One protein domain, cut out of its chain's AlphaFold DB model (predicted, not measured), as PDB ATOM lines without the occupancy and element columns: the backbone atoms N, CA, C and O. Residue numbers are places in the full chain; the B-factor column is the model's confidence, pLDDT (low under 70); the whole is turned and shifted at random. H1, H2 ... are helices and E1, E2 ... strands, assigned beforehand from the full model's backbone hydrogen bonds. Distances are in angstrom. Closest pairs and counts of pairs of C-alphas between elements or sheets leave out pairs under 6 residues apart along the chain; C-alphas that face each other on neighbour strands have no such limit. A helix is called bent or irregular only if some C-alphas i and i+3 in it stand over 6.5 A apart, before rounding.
ATOM      1  N   GLY A 165     292.132 251.911 259.241       92.06
ATOM      2  CA  GLY A 165     290.845 252.156 259.908       92.06
ATOM      3  C   GLY A 165     289.691 251.278 259.421       92.06
ATOM      4  O   GLY A 165     288.590 251.418 259.941       92.06
ATOM      5  N   ARG A 166     289.923 250.423 258.419       93.81
ATOM      6  CA  ARG A 166     288.902 249.646 257.698       93.81
ATOM      7  C   ARG A 166     288.844 248.187 258.182       93.81
ATOM      8  O   ARG A 166     289.603 247.776 259.055       93.81
ATOM      9  N   ILE A 167     287.936 247.397 257.618       92.75
ATOM     10  CA  ILE A 167     287.790 245.951 257.822       92.75
ATOM     11  C   ILE A 167     288.309 245.232 256.580       92.75
ATOM     12  O   ILE A 167     287.876 245.520 255.465       92.75
ATOM     13  N   ASN A 168     289.233 244.289 256.765       94.00
ATOM     14  CA  ASN A 168     289.781 243.522 255.652       94.00
ATOM     15  C   ASN A 168     288.866 242.350 255.267       94.00
ATOM     16  O   ASN A 168     288.858 241.332 255.957       94.00
ATOM     17  N   ILE A 169     288.167 242.453 254.136       94.25
ATOM     18  CA  ILE A 169     287.279 241.386 253.631       94.25
ATOM     19  C   ILE A 169     288.051 240.164 253.127       94.25
ATOM     20  O   ILE A 169     287.556 239.045 253.174       94.25
ATOM     21  N   ASN A 170     289.321 240.330 252.749       94.75
ATOM     22  CA  ASN A 170     290.173 239.198 252.378       94.75
ATOM     23  C   ASN A 170     290.576 238.320 253.572       94.75
ATOM     24  O   ASN A 170     291.296 237.338 253.381       94.75
ATOM     25  N   ASN A 171     290.144 238.658 254.791       91.94
ATOM     26  CA  ASN A 171     290.270 237.760 255.934       91.94
ATOM     27  C   ASN A 171     289.416 236.494 255.771       91.94
ATOM     28  O   ASN A 171     289.761 235.493 256.393       91.94
ATOM     29  N   PHE A 172     288.385 236.510 254.915       92.19
ATOM     30  CA  PHE A 172     287.545 235.338 254.636       92.19
ATOM     31  C   PHE A 172     288.169 234.348 253.647       92.19
ATOM     32  O   PHE A 172     287.713 233.222 253.542       92.19
ATOM     33  N   ALA A 173     289.251 234.723 252.956       92.38
ATOM     34  CA  ALA A 173     289.957 233.839 252.028       92.38
ATOM     35  C   ALA A 173     290.817 232.801 252.784       92.38
ATOM     36  O   ALA A 173     292.056 232.874 252.759       92.38
ATOM     37  N   LYS A 174     290.158 231.887 253.504       90.50
ATOM     38  CA  LYS A 174     290.719 230.801 254.318       90.50
ATOM     39  C   LYS A 174     289.861 229.543 254.161       90.50
ATOM     40  O   LYS A 174     288.658 229.662 253.999       90.50
ATOM     41  N   ASP A 175     290.476 228.369 254.294       85.69
ATOM     42  CA  ASP A 175     289.783 227.077 254.147       85.69
ATOM     43  C   ASP A 175     288.740 226.824 255.257       85.69
ATOM     44  O   ASP A 175     287.681 226.244 255.025       85.69
ATOM     45  N   GLU A 176     289.035 227.267 256.482       86.25
ATOM     46  CA  GLU A 176     288.129 227.170 257.627       86.25
ATOM     47  C   GLU A 176     287.923 228.558 258.239       86.25
ATOM     48  O   GLU A 176     288.889 229.251 258.580       86.25
ATOM     49  N   LEU A 177     286.653 228.943 258.380       88.19
ATOM     50  CA  LEU A 177     286.220 230.181 259.016       88.19
ATOM     51  C   LEU A 177     285.634 229.884 260.391       88.19
ATOM     52  O   LEU A 177     284.879 228.928 260.570       88.19
ATOM     53  N   ASP A 178     285.962 230.739 261.355       86.69
ATOM     54  CA  ASP A 178     285.346 230.735 262.677       86.69
ATOM     55  C   ASP A 178     284.478 231.986 262.901       86.69
ATOM     56  O   ASP A 178     284.518 232.960 262.147       86.69
ATOM     57  N   GLU A 179     283.666 231.976 263.960       82.75
ATOM     58  CA  GLU A 179     282.811 233.121 264.306       82.75
ATOM     59  C   GLU A 179     283.618 234.396 264.601       82.75
ATOM     60  O   GLU A 179     283.115 235.505 264.428       82.75
ATOM     61  N   GLY A 180     284.869 234.262 265.051       82.31
ATOM     62  CA  GLY A 180     285.753 235.391 265.328       82.31
ATOM     63  C   GLY A 180     286.181 236.123 264.058       82.31
ATOM     64  O   GLY A 180     286.277 237.353 264.078       82.31
ATOM     65  N   ASP A 181     286.382 235.391 262.962       86.44
ATOM     66  CA  ASP A 181     286.683 235.950 261.645       86.44
ATOM     67  C   ASP A 181     285.509 236.777 261.096       86.44
ATOM     68  O   ASP A 181     285.720 237.862 260.550       86.44
ATOM     69  N   LEU A 182     284.269 236.314 261.301       87.38
ATOM     70  CA  LEU A 182     283.053 236.980 260.810       87.38
ATOM     71  C   LEU A 182     282.592 238.141 261.694       87.38
ATOM     72  O   LEU A 182     281.937 239.076 261.219       87.38
ATOM     73  N   ALA A 183     282.952 238.111 262.981       84.56
ATOM     74  CA  ALA A 183     282.393 238.993 263.995       84.56
ATOM     75  C   ALA A 183     282.517 240.483 263.653       84.56
ATOM     76  O   ALA A 183     281.706 241.285 264.109       84.56
ATOM     77  N   GLN A 184     283.552 240.901 262.917       86.81
ATOM     78  CA  GLN A 184     283.787 242.326 262.666       86.81
ATOM     79  C   GLN A 184     282.893 242.881 261.572       86.81
ATOM     80  O   GLN A 184     282.257 243.916 261.775       86.81
ATOM     81  N   LEU A 185     282.812 242.166 260.452       90.25
ATOM     82  CA  LEU A 185     281.907 242.526 259.372       90.25
ATOM     83  C   LEU A 185     280.459 242.458 259.859       90.25
ATOM     84  O   LEU A 185     279.721 243.426 259.708       90.25
ATOM     85  N   CYS A 186     280.096 241.366 260.533       89.25
ATOM     86  CA  CYS A 186     278.750 241.170 261.056       89.25
ATOM     87  C   CYS A 186     278.338 242.241 262.066       89.25
ATOM     88  O   CYS A 186     277.249 242.790 261.952       89.25
ATOM     89  N   ALA A 187     279.211 242.603 263.013       87.25
ATOM     90  CA  ALA A 187     278.902 243.660 263.974       87.25
ATOM     91  C   ALA A 187     278.776 245.042 263.320       87.25
ATOM     92  O   ALA A 187     277.985 245.855 263.787       87.25
ATOM     93  N   MET A 188     279.516 245.317 262.242       88.81
ATOM     94  CA  MET A 188     279.436 246.599 261.536       88.81
ATOM     95  C   MET A 188     278.078 246.808 260.850       88.81
ATOM     96  O   MET A 188     277.550 247.918 260.866       88.81
ATOM     97  N   VAL A 189     277.519 245.752 260.255       88.69
ATOM     98  CA  VAL A 189     276.266 245.814 259.478       88.69
ATOM     99  C   VAL A 189     275.018 245.492 260.305       88.69
ATOM    100  O   VAL A 189     273.905 245.550 259.785       88.69
ATOM    101  N   LEU A 190     275.198 245.139 261.581       83.81
ATOM    102  CA  LEU A 190     274.149 244.630 262.466       83.81
ATOM    103  C   LEU A 190     273.050 245.643 262.784       83.81
ATOM    104  O   LEU A 190     271.939 245.247 263.116       83.81
ATOM    105  N   ASP A 191     273.383 246.935 262.763       80.50
ATOM    106  CA  ASP A 191     272.461 247.981 263.193       80.50
ATOM    107  C   ASP A 191     271.157 247.903 262.365       80.50
ATOM    108  O   ASP A 191     271.230 247.938 261.129       80.50
ATOM    109  N   PRO A 192     269.976 247.799 263.015       80.44
ATOM    110  CA  PRO A 192     268.682 247.698 262.334       80.44
ATOM    111  C   PRO A 192     268.410 248.839 261.352       80.44
ATOM    112  O   PRO A 192     267.643 248.699 260.408       80.44
ATOM    113  N   ARG A 193     269.084 249.982 261.509       82.44
ATOM    114  CA  ARG A 193     269.006 251.082 260.541       82.44
ATOM    115  C   ARG A 193     269.378 250.684 259.110       82.44
ATOM    116  O   ARG A 193     269.054 251.416 258.184       82.44
ATOM    117  N   TYR A 194     270.145 249.606 258.955       87.56
ATOM    118  CA  TYR A 194     270.594 249.110 257.664       87.56
ATOM    119  C   TYR A 194     269.670 248.027 257.104       87.56
ATOM    120  O   TYR A 194     269.944 247.562 256.005       87.56
ATOM    121  N   ASP A 195     268.602 247.628 257.810       86.88
ATOM    122  CA  ASP A 195     267.686 246.565 257.366       86.88
ATOM    123  C   ASP A 195     267.169 246.838 255.939       86.88
ATOM    124  O   ASP A 195     267.272 245.970 255.076       86.88
ATOM    125  N   GLU A 196     266.781 248.082 255.632       87.69
ATOM    126  CA  GLU A 196     266.306 248.495 254.296       87.69
ATOM    127  C   GLU A 196     267.339 248.302 253.166       87.69
ATOM    128  O   GLU A 196     266.971 248.148 252.001       87.69
ATOM    129  N   ILE A 197     268.642 248.313 253.477       89.06
ATOM    130  CA  ILE A 197     269.704 248.084 252.481       89.06
ATOM    131  C   ILE A 197     269.737 246.610 252.064       89.06
ATOM    132  O   ILE A 197     270.089 246.308 250.922       89.06
ATOM    133  N   PHE A 198     269.393 245.710 252.988       87.44
ATOM    134  CA  PHE A 198     269.483 244.266 252.801       87.44
ATOM    135  C   PHE A 198     268.162 243.632 252.363       87.44
ATOM    136  O   PHE A 198     268.218 242.698 251.577       87.44
ATOM    137  N   GLU A 199     267.011 244.147 252.812       85.62
ATOM    138  CA  GLU A 199     265.659 243.642 252.510       85.62
ATOM    139  C   GLU A 199     265.182 244.002 251.089       85.62
ATOM    140  O   GLU A 199     264.086 244.525 250.877       85.62
ATOM    141  N   GLN A 200     266.027 243.749 250.091       79.69
ATOM    142  CA  GLN A 200     265.708 243.963 248.684       79.69
ATOM    143  C   GLN A 200     265.250 242.649 248.048       79.69
ATOM    144  O   GLN A 200     265.830 241.587 248.278       79.69
ATOM    145  N   GLU A 201     264.202 242.723 247.232       81.00
ATOM    146  CA  GLU A 201     263.818 241.613 246.363       81.00
ATOM    147  C   GLU A 201     264.854 241.475 245.242       81.00
ATOM    148  O   GLU A 201     265.245 242.465 244.614       81.00
ATOM    149  N   ASP A 202     265.311 240.250 244.997       74.88
ATOM    150  CA  ASP A 202     266.184 239.950 243.869       74.88
ATOM    151  C   ASP A 202     265.424 240.008 242.523       74.88
ATOM    152  O   ASP A 202     264.215 240.246 242.455       74.88
ATOM    153  N   GLU A 203     266.129 239.765 241.412       70.75
ATOM    154  CA  GLU A 203     265.536 239.738 240.061       70.75
ATOM    155  C   GLU A 203     264.402 238.694 239.910       70.75
ATOM    156  O   GLU A 203     263.589 238.773 238.984       70.75
ATOM    157  N   PHE A 204     264.311 237.731 240.829       72.94
ATOM    158  CA  PHE A 204     263.339 236.641 240.844       72.94
ATOM    159  C   PHE A 204     262.238 236.816 241.901       72.94
ATOM    160  O   PHE A 204     261.362 235.949 241.999       72.94
ATOM    161  N   GLY A 205     262.233 237.927 242.645       75.25
ATOM    162  CA  GLY A 205     261.287 238.193 243.729       75.25
ATOM    163  C   GLY A 205     261.566 237.400 245.013       75.25
ATOM    164  O   GLY A 205     260.677 237.275 245.854       75.25
ATOM    165  N   GLU A 206     262.759 236.819 245.161       78.81
ATOM    166  CA  GLU A 206     263.240 236.218 246.405       78.81
ATOM    167  C   GLU A 206     263.771 237.348 247.303       78.81
ATOM    168  O   GLU A 206     264.598 238.161 246.887       78.81
ATOM    169  N   LEU A 207     263.246 237.453 248.527       80.25
ATOM    170  CA  LEU A 207     263.682 238.481 249.467       80.25
ATOM    171  C   LEU A 207     265.069 238.113 249.989       80.25
ATOM    172  O   LEU A 207     265.234 237.078 250.640       80.25
ATOM    173  N   MET A 208     266.048 238.965 249.707       83.25
ATOM    174  CA  MET A 208     267.372 238.850 250.295       83.25
ATOM    175  C   MET A 208     267.308 239.382 251.722       83.25
ATOM    176  O   MET A 208     266.703 240.418 251.983       83.25
ATOM    177  N   ASP A 209     267.899 238.659 252.667       86.75
ATOM    178  CA  ASP A 209     268.097 239.156 254.021       86.75
ATOM    179  C   ASP A 209     269.582 239.453 254.270       86.75
ATOM    180  O   ASP A 209     270.472 239.102 253.487       86.75
ATOM    181  N   ARG A 210     269.869 240.132 255.384       88.31
ATOM    182  CA  ARG A 210     271.244 240.479 255.774       88.31
ATOM    183  C   ARG A 210     272.144 239.241 255.830       88.31
ATOM    184  O   ARG A 210     273.305 239.313 255.433       88.31
ATOM    185  N   ALA A 211     271.625 238.123 256.339       88.12
ATOM    186  CA  ALA A 211     272.394 236.895 256.467       88.12
ATOM    187  C   ALA A 211     272.771 236.336 255.089       88.12
ATOM    188  O   ALA A 211     273.936 236.007 254.890       88.12
ATOM    189  N   ALA A 212     271.845 236.309 254.131       88.88
ATOM    190  CA  ALA A 212     272.072 235.848 252.764       88.88
ATOM    191  C   ALA A 212     273.090 236.719 252.017       88.88
ATOM    192  O   ALA A 212     273.985 236.192 251.362       88.88
ATOM    193  N   VAL A 213     273.018 238.050 252.149       90.94
ATOM    194  CA  VAL A 213     274.017 238.942 251.530       90.94
ATOM    195  C   VAL A 213     275.409 238.691 252.116       90.94
ATOM    196  O   VAL A 213     276.388 238.626 251.375       90.94
ATOM    197  N   LEU A 214     275.517 238.503 253.434       92.19
ATOM    198  CA  LEU A 214     276.796 238.199 254.078       92.19
ATOM    199  C   LEU A 214     277.334 236.812 253.710       92.19
ATOM    200  O   LEU A 214     278.533 236.700 253.474       92.19
ATOM    201  N   GLN A 215     276.468 235.799 253.618       92.38
ATOM    202  CA  GLN A 215     276.819 234.469 253.106       92.38
ATOM    203  C   GLN A 215     277.412 234.590 251.702       92.38
ATOM    204  O   GLN A 215     278.547 234.188 251.490       92.38
ATOM    205  N   ASN A 216     276.726 235.284 250.790       92.06
ATOM    206  CA  ASN A 216     277.206 235.469 249.422       92.06
ATOM    207  C   ASN A 216     278.541 236.221 249.346       92.06
ATOM    208  O   ASN A 216     279.333 235.948 248.450       92.06
ATOM    209  N   ILE A 217     278.806 237.180 250.244       94.06
ATOM    210  CA  ILE A 217     280.109 237.866 250.304       94.06
ATOM    211  C   ILE A 217     281.215 236.898 250.738       94.06
ATOM    212  O   ILE A 217     282.316 236.971 250.195       94.06
ATOM    213  N   ILE A 218     280.942 236.032 251.716       93.94
ATOM    214  CA  ILE A 218     281.904 235.048 252.227       93.94
ATOM    215  C   ILE A 218     282.189 233.994 251.154       93.94
ATOM    216  O   ILE A 218     283.345 233.883 250.749       93.94
ATOM    217  N   ASP A 219     281.136 233.363 250.632       92.94
ATOM    218  CA  ASP A 219     281.162 232.328 249.584       92.94
ATOM    219  C   ASP A 219     281.790 232.835 248.274       92.94
ATOM    220  O   ASP A 219     282.272 232.089 247.431       92.94
ATOM    221  N   PHE A 220     281.771 234.150 248.032       93.69
ATOM    222  CA  PHE A 220     282.443 234.706 246.861       93.69
ATOM    223  C   PHE A 220     283.972 234.707 247.010       93.69
ATOM    224  O   PHE A 220     284.677 234.779 246.002       93.69
ATOM    225  N   ILE A 221     284.497 234.696 248.239       95.00
ATOM    226  CA  ILE A 221     285.903 234.966 248.572       95.00
ATOM    227  C   ILE A 221     286.639 233.711 249.056       95.00
ATOM    228  O   ILE A 221     287.842 233.580 248.785       95.00
ATOM    229  N   ASP A 222     285.975 232.849 249.823       93.62
ATOM    230  CA  ASP A 222     286.573 231.655 250.409       93.62
ATOM    231  C   ASP A 222     286.895 230.591 249.338       93.62
ATOM    232  O   ASP A 222     286.387 230.626 248.223       93.62
ATOM    233  N   PRO A 223     287.899 229.731 249.566       91.44
ATOM    234  CA  PRO A 223     288.474 228.919 248.497       91.44
ATOM    235  C   PRO A 223     287.672 227.653 248.164       91.44
ATOM    236  O   PRO A 223     288.047 226.965 247.208       91.44
ATOM    237  N   ASP A 224     286.655 227.301 248.952       89.31
ATOM    238  CA  ASP A 224     285.853 226.100 248.721       89.31
ATOM    239  C   ASP A 224     284.698 226.335 247.733       89.31
ATOM    240  O   ASP A 224     284.784 227.247 246.922       89.31
ATOM    241  N   GLU A 225     283.762 225.390 247.619       89.00
ATOM    242  CA  GLU A 225     282.602 225.497 246.713       89.00
ATOM    243  C   GLU A 225     281.285 225.208 247.473       89.00
ATOM    244  O   GLU A 225     280.238 224.985 246.848       89.00
ATOM    245  N   GLU A 226     281.338 225.128 248.810       90.44
ATOM    246  CA  GLU A 226     280.209 224.784 249.672       90.44
ATOM    247  C   GLU A 226     279.669 226.020 250.397       90.44
ATOM    248  O   GLU A 226     280.286 226.526 251.329       90.44
ATOM    249  N   GLY A 227     278.431 226.410 250.083       89.06
ATOM    250  CA  GLY A 227     277.859 227.633 250.650       89.06
ATOM    251  C   GLY A 227     277.781 227.628 252.181       89.06
ATOM    252  O   GLY A 227     277.296 226.666 252.799       89.06
ATOM    253  N   ILE A 228     278.227 228.713 252.815       91.00
ATOM    254  CA  ILE A 228     278.150 228.884 254.264       91.00
ATOM    255  C   ILE A 228     276.713 229.191 254.700       91.00
ATOM    256  O   ILE A 228     275.995 229.982 254.096       91.00
ATOM    257  N   ILE A 229     276.273 228.595 255.811       89.56
ATOM    258  CA  ILE A 229     274.958 228.875 256.395       89.56
ATOM    259  C   ILE A 229     275.138 229.683 257.676       89.56
ATOM    260  O   ILE A 229     275.628 229.174 258.689       89.56
ATOM    261  N   LEU A 230     274.666 230.927 257.640       88.50
ATOM    262  CA  LEU A 230     274.619 231.843 258.781       88.50
ATOM    263  C   LEU A 230     273.201 231.976 259.343       88.50
ATOM    264  O   LEU A 230     272.217 231.992 258.607       88.50
ATOM    265  N   ASN A 231     273.101 232.126 260.660       83.31
ATOM    266  CA  ASN A 231     271.898 232.634 261.318       83.31
ATOM    267  C   ASN A 231     271.759 234.159 261.151       83.31
ATOM    268  O   ASN A 231     272.701 234.853 260.775       83.31
ATOM    269  N   THR A 232     270.605 234.705 261.548       75.19
ATOM    270  CA  THR A 232     270.362 236.159 261.621       75.19
ATOM    271  C   THR A 232     271.312 236.892 262.575       75.19
ATOM    272  O   THR A 232     271.505 238.096 262.453       75.19
ATOM    273  N   ASP A 233     271.902 236.179 263.536       72.38
ATOM    274  CA  ASP A 233     272.932 236.682 264.444       72.38
ATOM    275  C   ASP A 233     274.356 236.372 263.957       72.38
ATOM    276  O   ASP A 233     275.287 236.407 264.753       72.38
ATOM    277  N   CYS A 234     274.540 236.060 262.667       79.38
ATOM    278  CA  CYS A 234     275.830 235.743 262.051       79.38
ATOM    279  C   CYS A 234     276.600 234.554 262.657       79.38
ATOM    280  O   CYS A 234     277.798 234.404 262.412       79.38
ATOM    281  N   THR A 235     275.946 233.684 263.428       82.69
ATOM    282  CA  THR A 235     276.571 232.439 263.897       82.69
ATOM    283  C   THR A 235     276.571 231.377 262.794       82.69
ATOM    284  O   THR A 235     275.609 231.264 262.024       82.69
ATOM    285  N   ILE A 236     277.653 230.597 262.704       86.31
ATOM    286  CA  ILE A 236     277.842 229.578 261.659       86.31
ATOM    287  C   ILE A 236     277.057 228.314 262.038       86.31
ATOM    288  O   ILE A 236     277.310 227.706 263.078       86.31
ATOM    289  N   ARG A 237     276.117 227.877 261.189       87.25
ATOM    290  CA  ARG A 237     275.382 226.608 261.376       87.25
ATOM    291  C   ARG A 237     276.016 225.411 260.679       87.25
ATOM    292  O   ARG A 237     275.774 224.279 261.095       87.25
ATOM    293  N   GLY A 238     276.767 225.649 259.612       87.31
ATOM    294  CA  GLY A 238     277.387 224.614 258.794       87.31
ATOM    295  C   GLY A 238     277.654 225.108 257.378       87.31
ATOM    296  O   GLY A 238     277.461 226.287 257.088       87.31
ATOM    297  N   LYS A 239     278.068 224.183 256.512       88.00
ATOM    298  CA  LYS A 239     278.242 224.392 255.074       88.00
ATOM    299  C   LYS A 239     277.306 223.459 254.312       88.00
ATOM    300  O   LYS A 239     277.125 222.303 254.710       88.00
ATOM    301  N   SER A 240     276.623 223.966 253.291       84.56
ATOM    302  CA  SER A 240     275.774 223.164 252.412       84.56
ATOM    303  C   SER A 240     275.352 223.934 251.169       84.56
ATOM    304  O   SER A 240     275.009 225.109 251.235       84.56
ATOM    305  N   GLY A 241     275.206 223.210 250.063       82.69
ATOM    306  CA  GLY A 241     274.728 223.773 248.805       82.69
ATOM    307  C   GLY A 241     275.866 224.231 247.903       82.69
ATOM    308  O   GLY A 241     277.022 224.255 248.302       82.69
ATOM    309  N   ASP A 242     275.507 224.525 246.658       82.38
ATOM    310  CA  ASP A 242     276.424 224.990 245.617       82.38
ATOM    311  C   ASP A 242     276.412 226.524 245.579       82.38
ATOM    312  O   ASP A 242     275.371 227.125 245.283       82.38
ATOM    313  N   GLU A 243     277.563 227.140 245.847       86.38
ATOM    314  CA  GLU A 243     277.783 228.596 245.821       86.38
ATOM    315  C   GLU A 243     277.493 229.226 244.455       86.38
ATOM    316  O   GLU A 243     277.238 230.425 244.342       86.38
ATOM    317  N   ARG A 244     277.519 228.437 243.372       82.94
ATOM    318  CA  ARG A 244     277.260 228.933 242.010       82.94
ATOM    319  C   ARG A 244     275.785 229.148 241.733       82.94
ATOM    320  O   ARG A 244     275.427 229.867 240.798       82.94
ATOM    321  N   ARG A 245     274.911 228.548 242.541       81.50
ATOM    322  CA  ARG A 245     273.464 228.541 242.317       81.50
ATOM    323  C   ARG A 245     272.834 229.941 242.170       81.50
ATOM    324  O   ARG A 245     271.918 230.047 241.349       81.50
ATOM    325  N   PRO A 246     273.240 230.994 242.911       78.75
ATOM    326  CA  PRO A 246     272.721 232.352 242.710       78.75
ATOM    327  C   PRO A 246     273.108 232.936 241.341       78.75
ATOM    328  O   PRO A 246     272.281 233.538 240.659       78.75
ATOM    329  N   TYR A 247     274.336 232.681 240.890       81.69
ATOM    330  CA  TYR A 247     274.887 233.228 239.645       81.69
ATOM    331  C   TYR A 247     274.359 232.510 238.396       81.69
ATOM    332  O   TYR A 247     274.078 233.139 237.377       81.69
ATOM    333  N   ASP A 248     274.135 231.196 238.486       79.81
ATOM    334  CA  ASP A 248     273.537 230.421 237.396       79.81
ATOM    335  C   ASP A 248     272.062 230.784 237.159       79.81
ATOM    336  O   ASP A 248     271.591 230.750 236.016       79.81
ATOM    337  N   ARG A 249     271.326 231.138 238.228       69.00
ATOM    338  CA  ARG A 249     269.912 231.537 238.154       69.00
ATOM    339  C   ARG A 249     269.725 232.895 237.487       69.00
ATOM    340  O   ARG A 249     268.855 232.995 236.627       69.00
ATOM    341  N   ALA A 250     270.580 233.873 237.797       62.59
ATOM    342  CA  ALA A 250     270.564 235.235 237.245       62.59
ATOM    343  C   ALA A 250     270.732 235.317 235.712       62.59
ATOM    344  O   ALA A 250     270.721 236.395 235.131       62.59
ATOM    345  N   GLY A 251     270.959 234.194 235.018       60.75
ATOM    346  CA  GLY A 251     271.225 234.178 233.577       60.75
ATOM    347  C   GLY A 251     272.592 234.762 233.198       60.75
ATOM    348  O   GLY A 251     273.032 234.601 232.054       60.75
ATOM    349  N   ASP A 252     273.306 235.359 234.154       60.16
ATOM    350  CA  ASP A 252     274.641 235.907 233.985       60.16
ATOM    351  C   ASP A 252     275.710 234.822 234.155       60.16
ATOM    352  O   ASP A 252     276.513 234.802 235.084       60.16
ATOM    353  N   ARG A 253     275.761 233.909 233.177       59.00
ATOM    354  CA  ARG A 253     276.746 232.808 233.098       59.00
ATOM    355  C   ARG A 253     278.215 233.264 233.091       59.00
ATOM    356  O   ARG A 253     279.113 232.422 232.985       59.00
ATOM    357  N   LYS A 254     278.472 234.575 233.091       69.50
ATOM    358  CA  LYS A 254     279.812 235.166 233.083       69.50
ATOM    359  C   LYS A 254     280.339 235.439 234.487       69.50
ATOM    360  O   LYS A 254     281.560 235.480 234.634       69.50
ATOM    361  N   ILE A 255     279.468 235.607 235.483       79.81
ATOM    362  CA  ILE A 255     279.881 235.829 236.868       79.81
ATOM    363  C   ILE A 255     280.019 234.472 237.552       79.81
ATOM    364  O   ILE A 255     279.171 233.594 237.418       79.81
ATOM    365  N   ARG A 256     281.137 234.282 238.246       84.81
ATOM    366  CA  ARG A 256     281.395 233.111 239.080       84.81
ATOM    367  C   ARG A 256     281.984 233.581 240.405       84.81
ATOM    368  O   ARG A 256     282.720 234.576 240.373       84.81
ATOM    369  N   PRO A 257     281.709 232.862 241.506       88.88
ATOM    370  CA  PRO A 257     282.457 233.006 242.747       88.88
ATOM    371  C   PRO A 257     283.964 233.069 242.471       88.88
ATOM    372  O   PRO A 257     284.483 232.369 241.588       88.88
ATOM    373  N   ARG A 258     284.651 234.008 243.128       89.69
ATOM    374  CA  ARG A 258     286.067 234.282 242.863       89.69
ATOM    375  C   ARG A 258     286.954 233.183 243.439       89.69
ATOM    376  O   ARG A 258     288.007 232.900 242.860       89.69
ATOM    377  N   ASN A 259     286.537 232.647 244.577       92.38
ATOM    378  CA  ASN A 259     287.162 231.613 245.396       92.38
ATOM    379  C   ASN A 259     288.641 231.903 245.664       92.38
ATOM    380  O   ASN A 259     289.535 231.055 245.597       92.38
ATOM    381  N   ALA A 260     288.913 233.195 245.847       92.81
ATOM    382  CA  ALA A 260     290.220 233.770 246.057       92.81
ATOM    383  C   ALA A 260     290.082 235.206 246.572       92.81
ATOM    384  O   ALA A 260     289.063 235.876 246.411       92.81
ATOM    385  N   ARG A 261     291.192 235.726 247.105       94.50
ATOM    386  CA  ARG A 261     291.299 237.120 247.545       94.50
ATOM    387  C   ARG A 261     290.908 238.104 246.442       94.50
ATOM    388  O   ARG A 261     291.411 238.024 245.317       94.50
ATOM    389  N   LEU A 262     290.114 239.093 246.829       93.75
ATOM    390  CA  LEU A 262     289.768 240.253 246.022       93.75
ATOM    391  C   LEU A 262     290.983 241.165 245.856       93.75
ATOM    392  O   LEU A 262     291.801 241.332 246.766       93.75
ATOM    393  N   VAL A 263     291.105 241.763 244.679       90.69
ATOM    394  CA  VAL A 263     292.114 242.777 244.370       90.69
ATOM    395  C   VAL A 263     291.607 244.148 244.801       90.69
ATOM    396  O   VAL A 263     292.361 244.905 245.417       90.69
ATOM    397  N   ASP A 264     290.336 244.447 244.536       91.12
ATOM    398  CA  ASP A 264     289.696 245.713 244.892       91.12
ATOM    399  C   ASP A 264     288.321 245.513 245.543       91.12
ATOM    400  O   ASP A 264     287.617 244.545 245.270       91.12
ATOM    401  N   VAL A 265     287.923 246.457 246.400       93.50
ATOM    402  CA  VAL A 265     286.623 246.407 247.093       93.50
ATOM    403  C   VAL A 265     285.461 246.532 246.101       93.50
ATOM    404  O   VAL A 265     284.393 245.987 246.355       93.50
ATOM    405  N   SER A 266     285.649 247.189 244.949       91.69
ATOM    406  CA  SER A 266     284.607 247.272 243.913       91.69
ATOM    407  C   SER A 266     284.235 245.925 243.292       91.69
ATOM    408  O   SER A 266     283.169 245.815 242.696       91.69
ATOM    409  N   GLU A 267     285.039 244.874 243.475       92.75
ATOM    410  CA  GLU A 267     284.648 243.524 243.057       92.75
ATOM    411  C   GLU A 267     283.407 243.019 243.811       92.75
ATOM    412  O   GLU A 267     282.695 242.167 243.288       92.75
ATOM    413  N   LEU A 268     283.079 243.594 244.975       94.19
ATOM    414  CA  LEU A 268     281.845 243.276 245.696       94.19
ATOM    415  C   LEU A 268     280.573 243.603 244.901       94.19
ATOM    416  O   LEU A 268     279.561 242.959 245.140       94.19
ATOM    417  N   HIS A 269     280.612 244.505 243.911       92.25
ATOM    418  CA  HIS A 269     279.466 244.730 243.012       92.25
ATOM    419  C   HIS A 269     279.077 243.478 242.204       92.25
ATOM    420  O   HIS A 269     277.987 243.430 241.643       92.25
ATOM    421  N   MET A 270     279.964 242.480 242.100       90.50
ATOM    422  CA  MET A 270     279.668 241.211 241.431       90.50
ATOM    423  C   MET A 270     278.950 240.210 242.343       90.50
ATOM    424  O   MET A 270     278.468 239.195 241.849       90.50
ATOM    425  N   VAL A 271     278.896 240.463 243.653       91.31
ATOM    426  CA  VAL A 271     278.291 239.554 244.628       91.31
ATOM    427  C   VAL A 271     276.774 239.694 244.593       91.31
ATOM    428  O   VAL A 271     276.226 240.796 244.644       91.31
ATOM    429  N   HIS A 272     276.075 238.563 244.542       88.38
ATOM    430  CA  HIS A 272     274.618 238.558 244.543       88.38
ATOM    431  C   HIS A 272     274.053 239.165 245.844       88.38
ATOM    432  O   HIS A 272     274.418 238.753 246.945       88.38
ATOM    433  N   GLY A 273     273.156 240.147 245.717       87.44
ATOM    434  CA  GLY A 273     272.570 240.885 246.844       87.44
ATOM    435  C   GLY A 273     273.366 242.114 247.303       87.44
ATOM    436  O   GLY A 273     272.868 242.888 248.117       87.44
ATOM    437  N   VAL A 274     274.568 242.355 246.766       91.31
ATOM    438  CA  VAL A 274     275.299 243.606 247.013       91.31
ATOM    439  C   VAL A 274     274.774 244.702 246.086       91.31
ATOM    440  O   VAL A 274     275.063 244.734 244.891       91.31
ATOM    441  N   SER A 275     273.981 245.611 246.652       90.69
ATOM    442  CA  SER A 275     273.383 246.739 245.936       90.69
ATOM    443  C   SER A 275     274.301 247.969 245.889       90.69
ATOM    444  O   SER A 275     275.286 248.076 246.626       90.69
ATOM    445  N   GLU A 276     273.951 248.954 245.053       92.00
ATOM    446  CA  GLU A 276     274.629 250.261 245.057       92.00
ATOM    447  C   GLU A 276     274.513 250.936 246.433       92.00
ATOM    448  O   GLU A 276     275.489 251.492 246.922       92.00
ATOM    449  N   ALA A 277     273.363 250.796 247.105       92.06
ATOM    450  CA  ALA A 277     273.150 251.325 248.451       92.06
ATOM    451  C   ALA A 277     274.079 250.668 249.488       92.06
ATOM    452  O   ALA A 277     274.608 251.352 250.367       92.06
ATOM    453  N   PHE A 278     274.332 249.357 249.369       92.94
ATOM    454  CA  PHE A 278     275.331 248.678 250.197       92.94
ATOM    455  C   PHE A 278     276.721 249.271 249.962       92.94
ATOM    456  O   PHE A 278     277.430 249.596 250.916       92.94
ATOM    457  N   MET A 279     277.110 249.443 248.698       94.25
ATOM    458  CA  MET A 279     278.432 249.954 248.348       94.25
ATOM    459  C   MET A 279     278.613 251.418 248.751       94.25
ATOM    460  O   MET A 279     279.658 251.764 249.292       94.25
ATOM    461  N   GLU A 280     277.603 252.267 248.587       92.44
ATOM    462  CA  GLU A 280     277.628 253.654 249.062       92.44
ATOM    463  C   GLU A 280     277.780 253.731 250.589       92.44
ATOM    464  O   GLU A 280     278.532 254.561 251.100       92.44
ATOM    465  N   THR A 281     277.132 252.817 251.318       89.88
ATOM    466  CA  THR A 281     277.130 252.821 252.787       89.88
ATOM    467  C   THR A 281     278.406 252.234 253.389       89.88
ATOM    468  O   THR A 281     278.931 252.798 254.347       89.88
ATOM    469  N   PHE A 282     278.905 251.108 252.858       92.44
ATOM    470  CA  PHE A 282     279.930 250.292 253.527       92.44
ATOM    471  C   PHE A 282     281.314 250.304 252.864       92.44
ATOM    472  O   PHE A 282     282.303 249.929 253.500       92.44
ATOM    473  N   LYS A 283     281.444 250.726 251.598       92.94
ATOM    474  CA  LYS A 283     282.721 250.648 250.854       92.94
ATOM    475  C   LYS A 283     283.866 251.375 251.557       92.94
ATOM    476  O   LYS A 283     285.010 250.922 251.506       92.94
ATOM    477  N   ASP A 284     283.579 252.487 252.228       91.19
ATOM    478  CA  ASP A 284     284.594 253.287 252.916       91.19
ATOM    479  C   ASP A 284     285.113 252.662 254.214       91.19
ATOM    480  O   ASP A 284     286.187 253.039 254.689       91.19
TER     481      ASP A 284
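Overview. This is residues 165 to 284 of the 524 residues of a protein of Bradymonadales bacterium V1718 (UniProt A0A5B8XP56). Helix H4 lies in the middle of a rounded body, with the two-stranded hairpin E1 E2 over one side of it and H1, H2, H3, H6 and H7 loosely round the rest. H5 lies at one end, away from the other helices. The printed part has 120 residues, with seven named helices and two named strands in the order H1 H2 H3 H4 E1 E2 H5 H6 H7; the sheet is antiparallel and the class mostly helix. It is compact, with a radius of gyration of the C-alphas of 13.3 A and spans of 36 by 32 by 29 A.

Arrangement. E1, residues 226 to 230, and E2, residues 236 to 242, form an antiparallel hairpin; N 229 and O 238, 2.9 A apart, are within hydrogen-bond range. H4, residues 210 to 219, comes closest to E1 at the C-alphas of Asp 219 and Gly 227, 5.8 A apart. H2, residues 179 to 189, is close to H4 but not clearly touching, the closest C-alphas, of Cys 186 and Leu 214, being 7.8 A apart. H1, residues 169 to 172, touches H2, the closest C-alphas, of Asn 171 and Asp 181, being 7.0 A apart. H3, residues 192 to 198, only just touches H4, with 3 pairs of C-alphas within 8 A, the closest Phe 198 and Arg 210, 5.1 A. H6, residues 265 to 270, and H7, residues 276 to 284, touch as a helical hairpin at a shallow tilt of 21 degrees, opposite ways, their closest C-alphas, of Val 265 and Lys 283, 6.9 A apart. H5, residues 245 to 249, touches no helix. Every O i to N i+4 pair is within hydrogen-bond range in H4 and H5, but 5 of 7 in H2, 4 of 5 in H7, 0 of 3 in H3 and 0 of 2 in H6; of the O i to N i+3 pairs, 3 of 4 are in H3 and 3 of 3 in H6.

Along the chain. H1 begins at C-alpha 169, (287.279, 241.386, 253.631), and H7 ends at C-alpha 284, (284.594, 253.287, 252.916). From first to last C-alpha E2 measures 16.7 A, H2 15.1 A and H4 14.3 A. H2, H3 and H7 are irregular: C-alphas 181 and 184 are 7.1 A apart, 193 and 196 7.3 A, 281 and 284 7.5 A.

Size, cuts and confidence. The C-alphas farthest apart, of Gly 165 and Gly 251, are 37.4 A apart. The printed part has no cut; the links H3 to H4 and H5 to H6 are long. Residues 249 to 254 have pLDDT under 70.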